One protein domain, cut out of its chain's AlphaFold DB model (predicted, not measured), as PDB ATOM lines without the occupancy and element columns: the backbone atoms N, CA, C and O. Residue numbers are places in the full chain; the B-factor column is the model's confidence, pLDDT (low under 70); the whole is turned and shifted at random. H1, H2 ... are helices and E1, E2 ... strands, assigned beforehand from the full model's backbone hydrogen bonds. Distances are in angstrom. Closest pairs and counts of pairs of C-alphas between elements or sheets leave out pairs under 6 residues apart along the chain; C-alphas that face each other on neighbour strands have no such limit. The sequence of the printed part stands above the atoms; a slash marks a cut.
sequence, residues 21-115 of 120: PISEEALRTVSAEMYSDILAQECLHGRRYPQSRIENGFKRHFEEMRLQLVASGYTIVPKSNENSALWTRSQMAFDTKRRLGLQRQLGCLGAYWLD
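This is residues 21 to 115 of the 120 residues of an uncharacterized protein of Mesorhizobium sp. CCANP35 (UniProt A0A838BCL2). What would one see first? Two long helices, H1 and H2, cross as an X, and a third, H3, packs across both. A tiny two-stranded sheet, E1 and E2, sits at one end of the long axis, and towards the other end the tail of residues 101 to 115 folds back, its residues 113 to 114 pairing with residues 49 to 50. What is it made of? The printed part has 95 residues, with three named helices and two named strands in the order E1, H1, H2, E2, H3; the sheet, in the order E1, E2, is parallel and the class is mostly helix. How is it proportioned? It is compact, with a radius of gyration of the C-alphas of 14.1 A, yet elongated, spanning 41 by 25 by 23 A.

How is the sheet built? E1, residues 21 to 23, and E2, residues 74 to 77, are parallel neighbours at 41 degrees; N 22 and O 75 are 3.0 A apart and N 77 and O 22 are 2.9 A apart, both within hydrogen-bond range. With H1, residues 24 to 44, and H2, residues 51 to 71, they make a strand-helix-strand unit, two parallel neighbour strands with helices between, whose crossover is right-handed. How do these two helices meet? H1 touches H2 at a steep tilt of 52 degrees, opposite ways, with the closest C-alphas those of Ser 31 and Phe 62, 5.5 A apart. Where is H3, residues 84 to 100? It touches H1 at a steep tilt of 54 degrees, the same way, with the C-alphas of Ala 32 and Gln 91 closest at 6.0 A. It touches H2 about perpendicular, at 77 degrees, with the C-alphas of Glu 55 and Thr 88 closest at 6.1 A. What of the helix backbones, and what stays apart? In H1, H2 and H3 every O i to N i+4 pair is within hydrogen-bond range, while E1 is apart from H2 and from H3.

Where do the strands lie? E1 begins at C-alpha 21, (-25.788, 0.387, -15.421), and E2 ends at C-alpha 77, (-28.832, -2.202, -10.172). How long are the helices from first to last C-alpha? H1 measures 30.1 A, H2 30.4 A, and H3 24.8 A, ending at C-alpha 100, (-27.290, -30.662, -20.972).

How far does it reach? The C-alphas farthest apart, those of Gly 73 and Leu 106, are 41.7 A apart. Is there a cut or a long link? The printed part has no cut, and no link between named elements is long. Where is confidence low? Residues 80 to 85, 87 to 89 and 101 to 115 have pLDDT under 70, against a mean of 82.0 for the printed part.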
ATOM      1  N   PRO A  21     -24.962   1.245 -16.248       91.44
ATOM      2  CA  PRO A  21     -25.788   0.387 -15.421       91.44
ATOM      3  C   PRO A  21     -25.663  -1.062 -15.896       91.44
ATOM      4  O   PRO A  21     -25.686  -1.347 -17.093       91.44
ATOM      5  N   ILE A  22     -25.585  -1.984 -14.947       93.25
ATOM      6  CA  ILE A  22     -25.759  -3.417 -15.183       93.25
ATOM      7  C   ILE A  22     -26.716  -3.958 -14.127       93.25
ATOM      8  O   ILE A  22     -26.599  -3.623 -12.948       93.25
ATOM      9  N   SER A  23     -27.692  -4.772 -14.528       93.19
ATOM     10  CA  SER A  23     -28.558  -5.421 -13.547       93.19
ATOM     11  C   SER A  23     -27.781  -6.497 -12.794       93.19
ATOM     12  O   SER A  23     -26.945  -7.206 -13.358       93.19
ATOM     13  N   GLU A  24     -28.071  -6.651 -11.506       92.12
ATOM     14  CA  GLU A  24     -27.476  -7.705 -10.690       92.12
ATOM     15  C   GLU A  24     -27.789  -9.097 -11.255       92.12
ATOM     16  O   GLU A  24     -26.954  -9.991 -11.202       92.12
ATOM     17  N   GLU A  25     -28.967  -9.277 -11.853       90.31
ATOM     18  CA  GLU A  25     -29.351 -10.516 -12.532       90.31
ATOM     19  C   GLU A  25     -28.480 -10.829 -13.753       90.31
ATOM     20  O   GLU A  25     -28.020 -11.964 -13.904       90.31
ATOM     21  N   ALA A  26     -28.206  -9.827 -14.596       91.94
ATOM     22  CA  ALA A  26     -27.300  -9.997 -15.728       91.94
ATOM     23  C   ALA A  26     -25.891 -10.337 -15.233       91.94
ATOM     24  O   ALA A  26     -25.285 -11.296 -15.708       91.94
ATOM     25  N   LEU A  27     -25.410  -9.621 -14.211       93.44
ATOM     26  CA  LEU A  27     -24.121  -9.901 -13.585       93.44
ATOM     27  C   LEU A  27     -24.049 -11.326 -13.016       93.44
ATOM     28  O   LEU A  27     -23.073 -12.035 -13.238       93.44
ATOM     29  N   ARG A  28     -25.088 -11.780 -12.309       91.62
ATOM     30  CA  ARG A  28     -25.166 -13.146 -11.767       91.62
ATOM     31  C   ARG A  28     -25.122 -14.199 -12.865       91.62
ATOM     32  O   ARG A  28     -24.445 -15.207 -12.679       91.62
ATOM     33  N   THR A  29     -25.819 -13.964 -13.975       90.12
ATOM     34  CA  THR A  29     -25.846 -14.872 -15.129       90.12
ATOM     35  C   THR A  29     -24.466 -14.979 -15.770       90.12
ATOM     36  O   THR A  29     -23.941 -16.083 -15.885       90.12
ATOM     37  N   VAL A  30     -23.834 -13.844 -16.086       94.00
ATOM     38  CA  VAL A  30     -22.482 -13.804 -16.673       94.00
ATOM     39  C   VAL A  30     -21.453 -14.424 -15.726       94.00
ATOM     40  O   VAL A  30     -20.638 -15.245 -16.135       94.00
ATOM     41  N   SER A  31     -21.521 -14.093 -14.434       94.88
ATOM     42  CA  SER A  31     -20.649 -14.689 -13.422       94.88
ATOM     43  C   SER A  31     -20.816 -16.205 -13.337       94.88
ATOM     44  O   SER A  31     -19.822 -16.916 -13.210       94.88
ATOM     45  N   ALA A  32     -22.053 -16.709 -13.355       92.38
ATOM     46  CA  ALA A  32     -22.307 -18.143 -13.293       92.38
ATOM     47  C   ALA A  32     -21.778 -18.849 -14.545       92.38
ATOM     48  O   ALA A  32     -21.116 -19.871 -14.424       92.38
ATOM     49  N   GLU A  33     -22.006 -18.275 -15.724       91.38
ATOM     50  CA  GLU A  33     -21.480 -18.793 -16.982       91.38
ATOM     51  C   GLU A  33     -19.948 -18.896 -16.981       91.38
ATOM     52  O   GLU A  33     -19.404 -19.969 -17.240       91.38
ATOM     53  N   MET A  34     -19.253 -17.821 -16.608       94.00
ATOM     54  CA  MET A  34     -17.789 -17.810 -16.568       94.00
ATOM     55  C   MET A  34     -17.227 -18.798 -15.540       94.00
ATOM     56  O   MET A  34     -16.260 -19.505 -15.822       94.00
ATOM     57  N   TYR A  35     -17.835 -18.889 -14.353       93.50
ATOM     58  CA  TYR A  35     -17.380 -19.848 -13.347       93.50
ATOM     59  C   TYR A  35     -17.642 -21.301 -13.774       93.50
ATOM     60  O   TYR A  35     -16.799 -22.170 -13.551       93.50
ATOM     61  N   SER A  36     -18.756 -21.568 -14.457       88.88
ATOM     62  CA  SER A  36     -19.022 -22.860 -15.094       88.88
ATOM     63  C   SER A  36     -17.966 -23.239 -16.133       88.88
ATOM     64  O   SER A  36     -17.555 -24.397 -16.177       88.88
ATOM     65  N   ASP A  37     -17.497 -22.287 -16.944       88.62
ATOM     66  CA  ASP A  37     -16.430 -22.536 -17.925       88.62
ATOM     67  C   ASP A  37     -15.101 -22.889 -17.254       88.62
ATOM     68  O   ASP A  37     -14.414 -23.818 -17.682       88.62
ATOM     69  N   ILE A  38     -14.774 -22.216 -16.147       91.25
ATOM     70  CA  ILE A  38     -13.617 -22.570 -15.316       91.25
ATOM     71  C   ILE A  38     -13.756 -24.011 -14.815       91.25
ATOM     72  O   ILE A  38     -12.838 -24.810 -14.977       91.25
ATOM     73  N   LEU A  39     -14.907 -24.377 -14.245       88.75
ATOM     74  CA  LEU A  39     -15.150 -25.731 -13.736       88.75
ATOM     75  C   LEU A  39     -15.082 -26.799 -14.835       88.75
ATOM     76  O   LEU A  39     -14.558 -27.890 -14.599       88.75
ATOM     77  N   ALA A  40     -15.570 -26.490 -16.037       83.56
ATOM     78  CA  ALA A  40     -15.458 -27.374 -17.189       83.56
ATOM     79  C   ALA A  40     -13.987 -27.601 -17.570       83.56
ATOM     80  O   ALA A  40     -13.564 -28.750 -17.712       83.56
ATOM     81  N   GLN A  41     -13.189 -26.530 -17.655       85.88
ATOM     82  CA  GLN A  41     -11.757 -26.620 -17.949       85.88
ATOM     83  C   GLN A  41     -10.997 -27.413 -16.877       85.88
ATOM     84  O   GLN A  41     -10.160 -28.258 -17.191       85.88
ATOM     85  N   GLU A  42     -11.307 -27.172 -15.606       87.75
ATOM     86  CA  GLU A  42     -10.726 -27.901 -14.480       87.75
ATOM     87  C   GLU A  42     -11.036 -29.397 -14.559       87.75
ATOM     88  O   GLU A  42     -10.140 -30.228 -14.382       87.75
ATOM     89  N   CYS A  43     -12.275 -29.748 -14.904       84.25
ATOM     90  CA  CYS A  43     -12.653 -31.138 -15.089       84.25
ATOM     91  C   CYS A  43     -11.909 -31.793 -16.256       84.25
ATOM     92  O   CYS A  43     -11.456 -32.930 -16.114       84.25
ATOM     93  N   LEU A  44     -11.729 -31.091 -17.383       82.88
ATOM     94  CA  LEU A  44     -10.929 -31.594 -18.509       82.88
ATOM     95  C   LEU A  44      -9.476 -31.885 -18.098       82.88
ATOM     96  O   LEU A  44      -8.836 -32.761 -18.673       82.88
ATOM     97  N   HIS A  45      -8.972 -31.204 -17.067       86.19
ATOM     98  CA  HIS A  45      -7.671 -31.468 -16.446       86.19
ATOM     99  C   HIS A  45      -7.718 -32.518 -15.318       86.19
ATOM    100  O   HIS A  45      -6.748 -32.680 -14.579       86.19
ATOM    101  N   GLY A  46      -8.837 -33.225 -15.152       83.44
ATOM    102  CA  GLY A  46      -9.032 -34.257 -14.134       83.44
ATOM    103  C   GLY A  46      -9.323 -33.726 -12.726       83.44
ATOM    104  O   GLY A  46      -9.372 -34.516 -11.783       83.44
ATOM    105  N   ARG A  47      -9.528 -32.413 -12.549       86.62
ATOM    106  CA  ARG A  47      -9.812 -31.800 -11.241       86.62
ATOM    107  C   ARG A  47     -11.318 -31.738 -10.989       86.62
ATOM    108  O   ARG A  47     -12.081 -31.232 -11.804       86.62
ATOM    109  N   ARG A  48     -11.746 -32.253  -9.835       84.81
ATOM    110  CA  ARG A  48     -13.137 -32.221  -9.351       84.81
ATOM    111  C   ARG A  48     -13.169 -31.694  -7.924       84.81
ATOM    112  O   ARG A  48     -12.204 -31.860  -7.180       84.81
ATOM    113  N   TYR A  49     -14.276 -31.069  -7.538       85.50
ATOM    114  CA  TYR A  49     -14.398 -30.376  -6.255       85.50
ATOM    115  C   TYR A  49     -15.652 -30.837  -5.507       85.50
ATOM    116  O   TYR A  49     -16.627 -31.181  -6.153       85.50
ATOM    117  N   PRO A  50     -15.687 -30.846  -4.169       87.88
ATOM    118  CA  PRO A  50     -16.927 -31.120  -3.440       87.88
ATOM    119  C   PRO A  50     -18.019 -30.086  -3.756       87.88
ATOM    120  O   PRO A  50     -17.696 -28.917  -4.007       87.88
ATOM    121  N   GLN A  51     -19.297 -30.484  -3.713       85.25
ATOM    122  CA  GLN A  51     -20.425 -29.596  -4.042       85.25
ATOM    123  C   GLN A  51     -20.379 -28.295  -3.231       85.25
ATOM    124  O   GLN A  51     -20.454 -27.202  -3.794       85.25
ATOM    125  N   SER A  52     -20.152 -28.399  -1.923       86.94
ATOM    126  CA  SER A  52     -20.001 -27.243  -1.034       86.94
ATOM    127  C   SER A  52     -18.881 -26.275  -1.453       86.94
ATOM    128  O   SER A  52     -19.007 -25.060  -1.279       86.94
ATOM    129  N   ARG A  53     -17.778 -26.761  -2.045       89.75
ATOM    130  CA  ARG A  53     -16.715 -25.885  -2.577       89.75
ATOM    131  C   ARG A  53     -17.149 -25.162  -3.843       89.75
ATOM    132  O   ARG A  53     -16.793 -24.001  -4.019       89.75
ATOM    133  N   ILE A  54     -17.908 -25.830  -4.701       89.19
ATOM    134  CA  ILE A  54     -18.442 -25.231  -5.924       89.19
ATOM    135  C   ILE A  54     -19.454 -24.139  -5.583       89.19
ATOM    136  O   ILE A  54     -19.343 -23.039  -6.117       89.19
ATOM    137  N   GLU A  55     -20.380 -24.400  -4.658       89.44
ATOM    138  CA  GLU A  55     -21.360 -23.411  -4.189       89.44
ATOM    139  C   GLU A  55     -20.671 -22.152  -3.641       89.44
ATOM    140  O   GLU A  55     -20.998 -21.026  -4.026       89.44
ATOM    141  N   ASN A  56     -19.646 -22.335  -2.801       91.25
ATOM    142  CA  ASN A  56     -18.831 -21.227  -2.304       91.25
ATOM    143  C   ASN A  56     -18.058 -20.514  -3.421       91.25
ATOM    144  O   ASN A  56     -17.902 -19.295  -3.382       91.25
ATOM    145  N   GLY A  57     -17.591 -21.255  -4.426       93.81
ATOM    146  CA  GLY A  57     -16.899 -20.700  -5.581       93.81
ATOM    147  C   GLY A  57     -17.792 -19.813  -6.450       93.81
ATOM    148  O   GLY A  57     -17.368 -18.715  -6.796       93.81
ATOM    149  N   PHE A  58     -19.042 -20.214  -6.708       93.06
ATOM    150  CA  PHE A  58     -20.027 -19.372  -7.399       93.06
ATOM    151  C   PHE A  58     -20.277 -18.060  -6.650       93.06
ATOM    152  O   PHE A  58     -20.293 -16.988  -7.260       93.06
ATOM    153  N   LYS A  59     -20.440 -18.132  -5.320       93.25
ATOM    154  CA  LYS A  59     -20.617 -16.946  -4.473       93.25
ATOM    155  C   LYS A  59     -19.404 -16.017  -4.565       93.25
ATOM    156  O   LYS A  59     -19.568 -14.833  -4.846       93.25
ATOM    157  N   ARG A  60     -18.202 -16.565  -4.368       96.12
ATOM    158  CA  ARG A  60     -16.952 -15.798  -4.397       96.12
ATOM    159  C   ARG A  60     -16.719 -15.148  -5.761       96.12
ATOM    160  O   ARG A  60     -16.455 -13.955  -5.815       96.12
ATOM    161  N   HIS A  61     -16.869 -15.900  -6.851       96.25
ATOM    162  CA  HIS A  61     -16.660 -15.385  -8.205       96.25
ATOM    163  C   HIS A  61     -17.614 -14.225  -8.534       96.25
ATOM    164  O   HIS A  61     -17.203 -13.224  -9.120       96.25
ATOM    165  N   PHE A  62     -18.877 -14.309  -8.101       95.25
ATOM    166  CA  PHE A  62     -19.829 -13.206  -8.241       95.25
ATOM    167  C   PHE A  62     -19.395 -11.958  -7.458       95.25
ATOM    168  O   PHE A  62     -19.456 -10.850  -7.993       95.25
ATOM    169  N   GLU A  63     -18.957 -12.121  -6.207       96.00
ATOM    170  CA  GLU A  63     -18.479 -11.016  -5.367       96.00
ATOM    171  C   GLU A  63     -17.229 -10.347  -5.966       96.00
ATOM    172  O   GLU A  63     -17.167  -9.120  -6.043       96.00
ATOM    173  N   GLU A  64     -16.278 -11.136  -6.467       97.88
ATOM    174  CA  GLU A  64     -15.065 -10.650  -7.136       97.88
ATOM    175  C   GLU A  64     -15.396  -9.872  -8.419       97.88
ATOM    176  O   GLU A  64     -14.938  -8.740  -8.594       97.88
ATOM    177  N   MET A  65     -16.246 -10.424  -9.290       96.81
ATOM    178  CA  MET A  65     -16.661  -9.758 -10.530       96.81
ATOM    179  C   MET A  65     -17.438  -8.466 -10.255       96.81
ATOM    180  O   MET A  65     -17.234  -7.450 -10.922       96.81
ATOM    181  N   ARG A  66     -18.302  -8.472  -9.233       95.62
ATOM    182  CA  ARG A  66     -19.000  -7.276  -8.755       95.62
ATOM    183  C   ARG A  66     -18.018  -6.172  -8.370       95.62
ATOM    184  O   ARG A  66     -18.200  -5.035  -8.803       95.62
ATOM    185  N   LEU A  67     -16.991  -6.491  -7.582       97.06
ATOM    186  CA  LEU A  67     -15.977  -5.517  -7.169       97.06
ATOM    187  C   LEU A  67     -15.192  -4.970  -8.369       97.06
ATOM    188  O   LEU A  67     -14.980  -3.762  -8.450       97.06
ATOM    189  N   GLN A  68     -14.822  -5.827  -9.324       96.75
ATOM    190  CA  GLN A  68     -14.120  -5.414 -10.545       96.75
ATOM    191  C   GLN A  68     -14.950  -4.452 -11.404       96.75
ATOM    192  O   GLN A  68     -14.426  -3.454 -11.900       96.75
ATOM    193  N   LEU A  69     -16.251  -4.711 -11.556       95.00
ATOM    194  CA  LEU A  69     -17.148  -3.837 -12.314       95.00
ATOM    195  C   LEU A  69     -17.348  -2.484 -11.631       95.00
ATOM    196  O   LEU A  69     -17.271  -1.454 -12.299       95.00
ATOM    197  N   VAL A  70     -17.536  -2.470 -10.308       94.62
ATOM    198  CA  VAL A  70     -17.619  -1.220  -9.532       94.62
ATOM    199  C   VAL A  70     -16.327  -0.413  -9.669       94.62
ATOM    200  O   VAL A  70     -16.382   0.779  -9.960       94.62
ATOM    201  N   ALA A  71     -15.165  -1.063  -9.558       94.50
ATOM    202  CA  ALA A  71     -13.869  -0.420  -9.779       94.50
ATOM    203  C   ALA A  71     -13.696   0.106 -11.219       94.50
ATOM    204  O   ALA A  71     -12.948   1.052 -11.443       94.50
ATOM    205  N   SER A  72     -14.414  -0.475 -12.186       93.75
ATOM    206  CA  SER A  72     -14.425  -0.063 -13.595       93.75
ATOM    207  C   SER A  72     -15.490   0.999 -13.925       93.75
ATOM    208  O   SER A  72     -15.690   1.312 -15.099       93.75
ATOM    209  N   GLY A  73     -16.197   1.537 -12.923       92.56
ATOM    210  CA  GLY A  73     -17.195   2.601 -13.096       92.56
ATOM    211  C   GLY A  73     -18.618   2.124 -13.422       92.56
ATOM    212  O   GLY A  73     -19.456   2.923 -13.845       92.56
ATOM    213  N   TYR A  74     -18.924   0.836 -13.245       94.25
ATOM    214  CA  TYR A  74     -20.289   0.327 -13.410       94.25
ATOM    215  C   TYR A  74     -21.135   0.557 -12.159       94.25
ATOM    216  O   TYR A  74     -20.675   0.403 -11.028       94.25
ATOM    217  N   THR A  75     -22.421   0.834 -12.370       94.00
ATOM    218  CA  THR A  75     -23.428   0.851 -11.300       94.00
ATOM    219  C   THR A  75     -24.246  -0.431 -11.359       94.00
ATOM    220  O   THR A  75     -24.884  -0.719 -12.371       94.00
ATOM    221  N   ILE A  76     -24.245  -1.204 -10.273       93.44
ATOM    222  CA  ILE A  76     -25.024  -2.444 -10.194       93.44
ATOM    223  C   ILE A  76     -26.419  -2.124  -9.674       93.44
ATOM    224  O   ILE A  76     -26.582  -1.671  -8.541       93.44
ATOM    225  N   VAL A  77     -27.420  -2.390 -10.505       92.75
ATOM    226  CA  VAL A  77     -28.832  -2.202 -10.172       92.75
ATOM    227  C   VAL A  77     -29.345  -3.471  -9.483       92.75
ATOM    228  O   VAL A  77     -29.322  -4.536 -10.108       92.75
ATOM    229  N   PRO A  78     -29.781  -3.401  -8.213       86.62
ATOM    230  CA  PRO A  78     -30.161  -4.581  -7.445       86.62
ATOM    231  C   PRO A  78     -31.424  -5.241  -7.999       86.62
ATOM    232  O   PRO A  78     -32.335  -4.567  -8.486       86.62
ATOM    233  N   LYS A  79     -31.505  -6.568  -7.867       78.94
ATOM    234  CA  LYS A  79     -32.768  -7.301  -8.040       78.94
ATOM    235  C   LYS A  79     -33.558  -7.222  -6.733       78.94
ATOM    236  O   LYS A  79     -32.974  -7.272  -5.650       78.94
ATOM    237  N   SER A  80     -34.878  -7.071  -6.808       61.84
ATOM    238  CA  SER A  80     -35.718  -7.030  -5.612       61.84
ATOM    239  C   SER A  80     -35.540  -8.329  -4.807       61.84
ATOM    240  O   SER A  80     -35.785  -9.415  -5.322       61.84
ATOM    241  N   ASN A  81     -35.080  -8.181  -3.559       60.38
ATOM    242  CA  ASN A  81     -35.255  -9.087  -2.417       60.38
ATOM    243  C   ASN A  81     -35.235 -10.607  -2.677       60.38
ATOM    244  O   ASN A  81     -36.252 -11.280  -2.535       60.38
ATOM    245  N   GLU A  82     -34.051 -11.187  -2.884       59.69
ATOM    246  CA  GLU A  82     -33.893 -12.645  -2.851       59.69
ATOM    247  C   GLU A  82     -32.673 -13.092  -2.019       59.69
ATOM    248  O   GLU A  82     -31.637 -12.429  -1.960       59.69
ATOM    249  N   ASN A  83     -32.820 -14.231  -1.335       66.75
ATOM    250  CA  ASN A  83     -31.835 -14.800  -0.413       66.75
ATOM    251  C   ASN A  83     -30.636 -15.397  -1.175       66.75
ATOM    252  O   ASN A  83     -30.808 -16.180  -2.110       66.75
ATOM    253  N   SER A  84     -29.413 -15.103  -0.726       65.81
ATOM    254  CA  SER A  84     -28.170 -15.574  -1.350       65.81
ATOM    255  C   SER A  84     -28.080 -17.099  -1.503       65.81
ATOM    256  O   SER A  84     -27.545 -17.569  -2.501       65.81
ATOM    257  N   ALA A  85     -28.617 -17.882  -0.558       64.75
ATOM    258  CA  ALA A  85     -28.545 -19.347  -0.613       64.75
ATOM    259  C   ALA A  85     -29.474 -19.955  -1.682       64.75
ATOM    260  O   ALA A  85     -29.113 -20.925  -2.351       64.75
ATOM    261  N   LEU A  86     -30.664 -19.372  -1.860       70.75
ATOM    262  CA  LEU A  86     -31.607 -19.760  -2.916       70.75
ATOM    263  C   LEU A  86     -30.994 -19.495  -4.301       70.75
ATOM    264  O   LEU A  86     -31.071 -20.348  -5.187       70.75
ATOM    265  N   TRP A  87     -30.280 -18.376  -4.447       69.75
ATOM    266  CA  TRP A  87     -29.570 -18.047  -5.679       69.75
ATOM    267  C   TRP A  87     -28.394 -18.969  -5.989       69.75
ATOM    268  O   TRP A  87     -28.270 -19.397  -7.131       69.75
ATOM    269  N   THR A  88     -27.544 -19.321  -5.025       65.19
ATOM    270  CA  THR A  88     -26.422 -20.239  -5.304       65.19
ATOM    271  C   THR A  88     -26.924 -21.592  -5.818       65.19
ATOM    272  O   THR A  88     -26.395 -22.118  -6.797       65.19
ATOM    273  N   ARG A  89     -28.029 -22.109  -5.261       68.12
ATOM    274  CA  ARG A  89     -28.695 -23.307  -5.803       68.12
ATOM    275  C   ARG A  89     -29.222 -23.092  -7.221       68.12
ATOM    276  O   ARG A  89     -29.138 -23.995  -8.049       68.12
ATOM    277  N   SER A  90     -29.729 -21.901  -7.528       78.56
ATOM    278  CA  SER A  90     -30.158 -21.570  -8.890       78.56
ATOM    279  C   SER A  90     -28.986 -21.489  -9.882       78.56
ATOM    280  O   SER A  90     -29.169 -21.852 -11.037       78.56
ATOM    281  N   GLN A  91     -27.783 -21.091  -9.447       83.12
ATOM    282  CA  GLN A  91     -26.581 -21.059 -10.290       83.12
ATOM    283  C   GLN A  91     -26.093 -22.477 -10.598       83.12
ATOM    284  O   GLN A  91     -25.813 -22.790 -11.750       83.12
ATOM    285  N   MET A  92     -26.118 -23.370  -9.602       78.88
ATOM    286  CA  MET A  92     -25.902 -24.807  -9.809       78.88
ATOM    287  C   MET A  92     -26.923 -25.404 -10.790       78.88
ATOM    288  O   MET A  92     -26.571 -26.194 -11.668       78.88
ATOM    289  N   ALA A  93     -28.196 -25.014 -10.676       82.38
ATOM    290  CA  ALA A  93     -29.250 -25.456 -11.588       82.38
ATOM    291  C   ALA A  93     -29.085 -24.877 -13.006       82.38
ATOM    292  O   ALA A  93     -29.298 -25.591 -13.985       82.38
ATOM    293  N   PHE A  94     -28.697 -23.605 -13.124       82.75
ATOM    294  CA  PHE A  94     -28.363 -22.943 -14.386       82.75
ATOM    295  C   PHE A  94     -27.226 -23.679 -15.094       82.75
ATOM    296  O   PHE A  94     -27.375 -24.096 -16.240       82.75
ATOM    297  N   ASP A  95     -26.133 -23.922 -14.381       81.62
ATOM    298  CA  ASP A  95     -24.982 -24.660 -14.875       81.62
ATOM    299  C   ASP A  95     -25.348 -26.099 -15.291       81.62
ATOM    300  O   ASP A  95     -24.943 -26.574 -16.354       81.62
ATOM    301  N   THR A  96     -26.170 -26.785 -14.493       79.94
ATOM    302  CA  THR A  96     -26.677 -28.125 -14.828       79.94
ATOM    303  C   THR A  96     -27.448 -28.107 -16.148       79.94
ATOM    304  O   THR A  96     -27.198 -28.941 -17.016       79.94
ATOM    305  N   LYS A  97     -28.348 -27.132 -16.342       79.69
ATOM    306  CA  LYS A  97     -29.093 -26.968 -17.601       79.69
ATOM    307  C   LYS A  97     -28.169 -26.652 -18.777       79.69
ATOM    308  O   LYS A  97     -28.336 -27.245 -19.837       79.69
ATOM    309  N   ARG A  98     -27.188 -25.763 -18.591       76.12
ATOM    310  CA  ARG A  98     -26.204 -25.389 -19.622       76.12
ATOM    311  C   ARG A  98     -25.419 -26.608 -20.110       76.12
ATOM    312  O   ARG A  98     -25.274 -26.799 -21.314       76.12
ATOM    313  N   ARG A  99     -25.000 -27.488 -19.196       72.50
ATOM    314  CA  ARG A  99     -24.283 -28.733 -19.526       72.50
ATOM    315  C   ARG A  99     -25.104 -29.721 -20.352       72.50
ATOM    316  O   ARG A  99     -24.531 -30.401 -21.197       72.50
ATOM    317  N   LEU A 100     -26.426 -29.784 -20.167       71.50
ATOM    318  CA  LEU A 100     -27.290 -30.662 -20.972       71.50
ATOM    319  C   LEU A 100     -27.284 -30.304 -22.470       71.50
ATOM    320  O   LEU A 100     -27.587 -31.166 -23.290       71.50
ATOM    321  N   GLY A 101     -26.940 -29.060 -22.825       63.53
ATOM    322  CA  GLY A 101     -26.843 -28.594 -24.210       63.53
ATOM    323  C   GLY A 101     -25.477 -28.803 -24.878       63.53
ATOM    324  O   GLY A 101     -25.359 -28.561 -26.078       63.53
ATOM    325  N   LEU A 102     -24.446 -29.236 -24.143       63.72
ATOM    326  CA  LEU A 102     -23.089 -29.425 -24.672       63.72
ATOM    327  C   LEU A 102     -22.887 -30.853 -25.218       63.72
ATOM    328  O   LEU A 102     -23.418 -31.827 -24.677       63.72
ATOM    329  N   GLN A 103     -22.114 -30.994 -26.307       57.06
ATOM    330  CA  GLN A 103     -21.806 -32.301 -26.908       57.06
ATOM    331  C   GLN A 103     -21.118 -33.233 -25.902       57.06
ATOM    332  O   GLN A 103     -20.250 -32.804 -25.146       57.06
ATOM    333  N   ARG A 104     -21.481 -34.528 -25.938       54.28
ATOM    334  CA  ARG A 104     -21.011 -35.563 -25.004       54.28
ATOM    335  C   ARG A 104     -19.508 -35.864 -25.089       54.28
ATOM    336  O   ARG A 104     -19.123 -36.908 -25.600       54.28
ATOM    337  N   GLN A 105     -18.656 -34.992 -24.554       54.19
ATOM    338  CA  GLN A 105     -17.258 -35.311 -24.264       54.19
ATOM    339  C   GLN A 105     -17.166 -35.999 -22.891       54.19
ATOM    340  O   GLN A 105     -17.559 -35.465 -21.854       54.19
ATOM    341  N   LEU A 106     -16.742 -37.260 -22.925       52.22
ATOM    342  CA  LEU A 106     -16.736 -38.216 -21.816       52.22
ATOM    343  C   LEU A 106     -16.105 -37.648 -20.529       52.22
ATOM    344  O   LEU A 106     -15.042 -37.043 -20.558       52.22
ATOM    345  N   GLY A 107     -16.751 -37.897 -19.385       56.03
ATOM    346  CA  GLY A 107     -16.167 -37.718 -18.048       56.03
ATOM    347  C   GLY A 107     -16.439 -36.384 -17.341       56.03
ATOM    348  O   GLY A 107     -16.392 -36.364 -16.111       56.03
ATOM    349  N   CYS A 108     -16.786 -35.316 -18.067       61.25
ATOM    350  CA  CYS A 108     -16.961 -33.967 -17.493       61.25
ATOM    351  C   CYS A 108     -18.358 -33.356 -17.612       61.25
ATOM    352  O   CYS A 108     -18.600 -32.252 -17.133       61.25
ATOM    353  N   LEU A 109     -19.299 -34.098 -18.193       57.50
ATOM    354  CA  LEU A 109     -20.699 -33.679 -18.322       57.50
ATOM    355  C   LEU A 109     -21.608 -34.148 -17.185       57.50
ATOM    356  O   LEU A 109     -22.730 -33.664 -17.073       57.50
ATOM    357  N   GLY A 110     -21.148 -35.084 -16.347       58.88
ATOM    358  CA  GLY A 110     -21.842 -35.432 -15.104       58.88
ATOM    359  C   GLY A 110     -21.744 -34.306 -14.070       58.88
ATOM    360  O   GLY A 110     -21.149 -33.261 -14.337       58.88
ATOM    361  N   ALA A 111     -22.290 -34.515 -12.869       59.28
ATOM    362  CA  ALA A 111     -21.939 -33.704 -11.704       59.28
ATOM    363  C   ALA A 111     -20.401 -33.653 -11.588       59.28
ATOM    364  O   ALA A 111     -19.767 -34.659 -11.288       59.28
ATOM    365  N   TYR A 112     -19.781 -32.506 -11.888       61.19
ATOM    366  CA  TYR A 112     -18.342 -32.308 -11.662       61.19
ATOM    367  C   TYR A 112     -18.031 -32.191 -10.166       61.19
ATOM    368  O   TYR A 112     -16.861 -32.099  -9.783       61.19
ATOM    369  N   TRP A 113     -19.073 -32.185  -9.325       67.56
ATOM    370  CA  TRP A 113     -18.912 -32.321  -7.900       67.56
ATOM    371  C   TRP A 113     -18.755 -33.771  -7.476       67.56
ATOM    372  O   TRP A 113     -19.440 -34.666  -7.963       67.56
ATOM    373  N   LEU A 114     -17.847 -33.976  -6.530       65.75
ATOM    374  CA  LEU A 114     -17.893 -35.157  -5.683       65.75
ATOM    375  C   LEU A 114     -19.083 -34.974  -4.737       65.75
ATOM    376  O   LEU A 114     -19.236 -33.884  -4.169       65.75
ATOM    377  N   ASP A 115     -19.920 -36.001  -4.588       62.34
ATOM    378  CA  ASP A 115     -20.906 -36.014  -3.510       62.34
ATOM    379  C   ASP A 115     -20.165 -35.776  -2.192       62.34
ATOM    380  O   ASP A 115     -19.099 -36.354  -1.958       62.34
TER     381      ASP A 115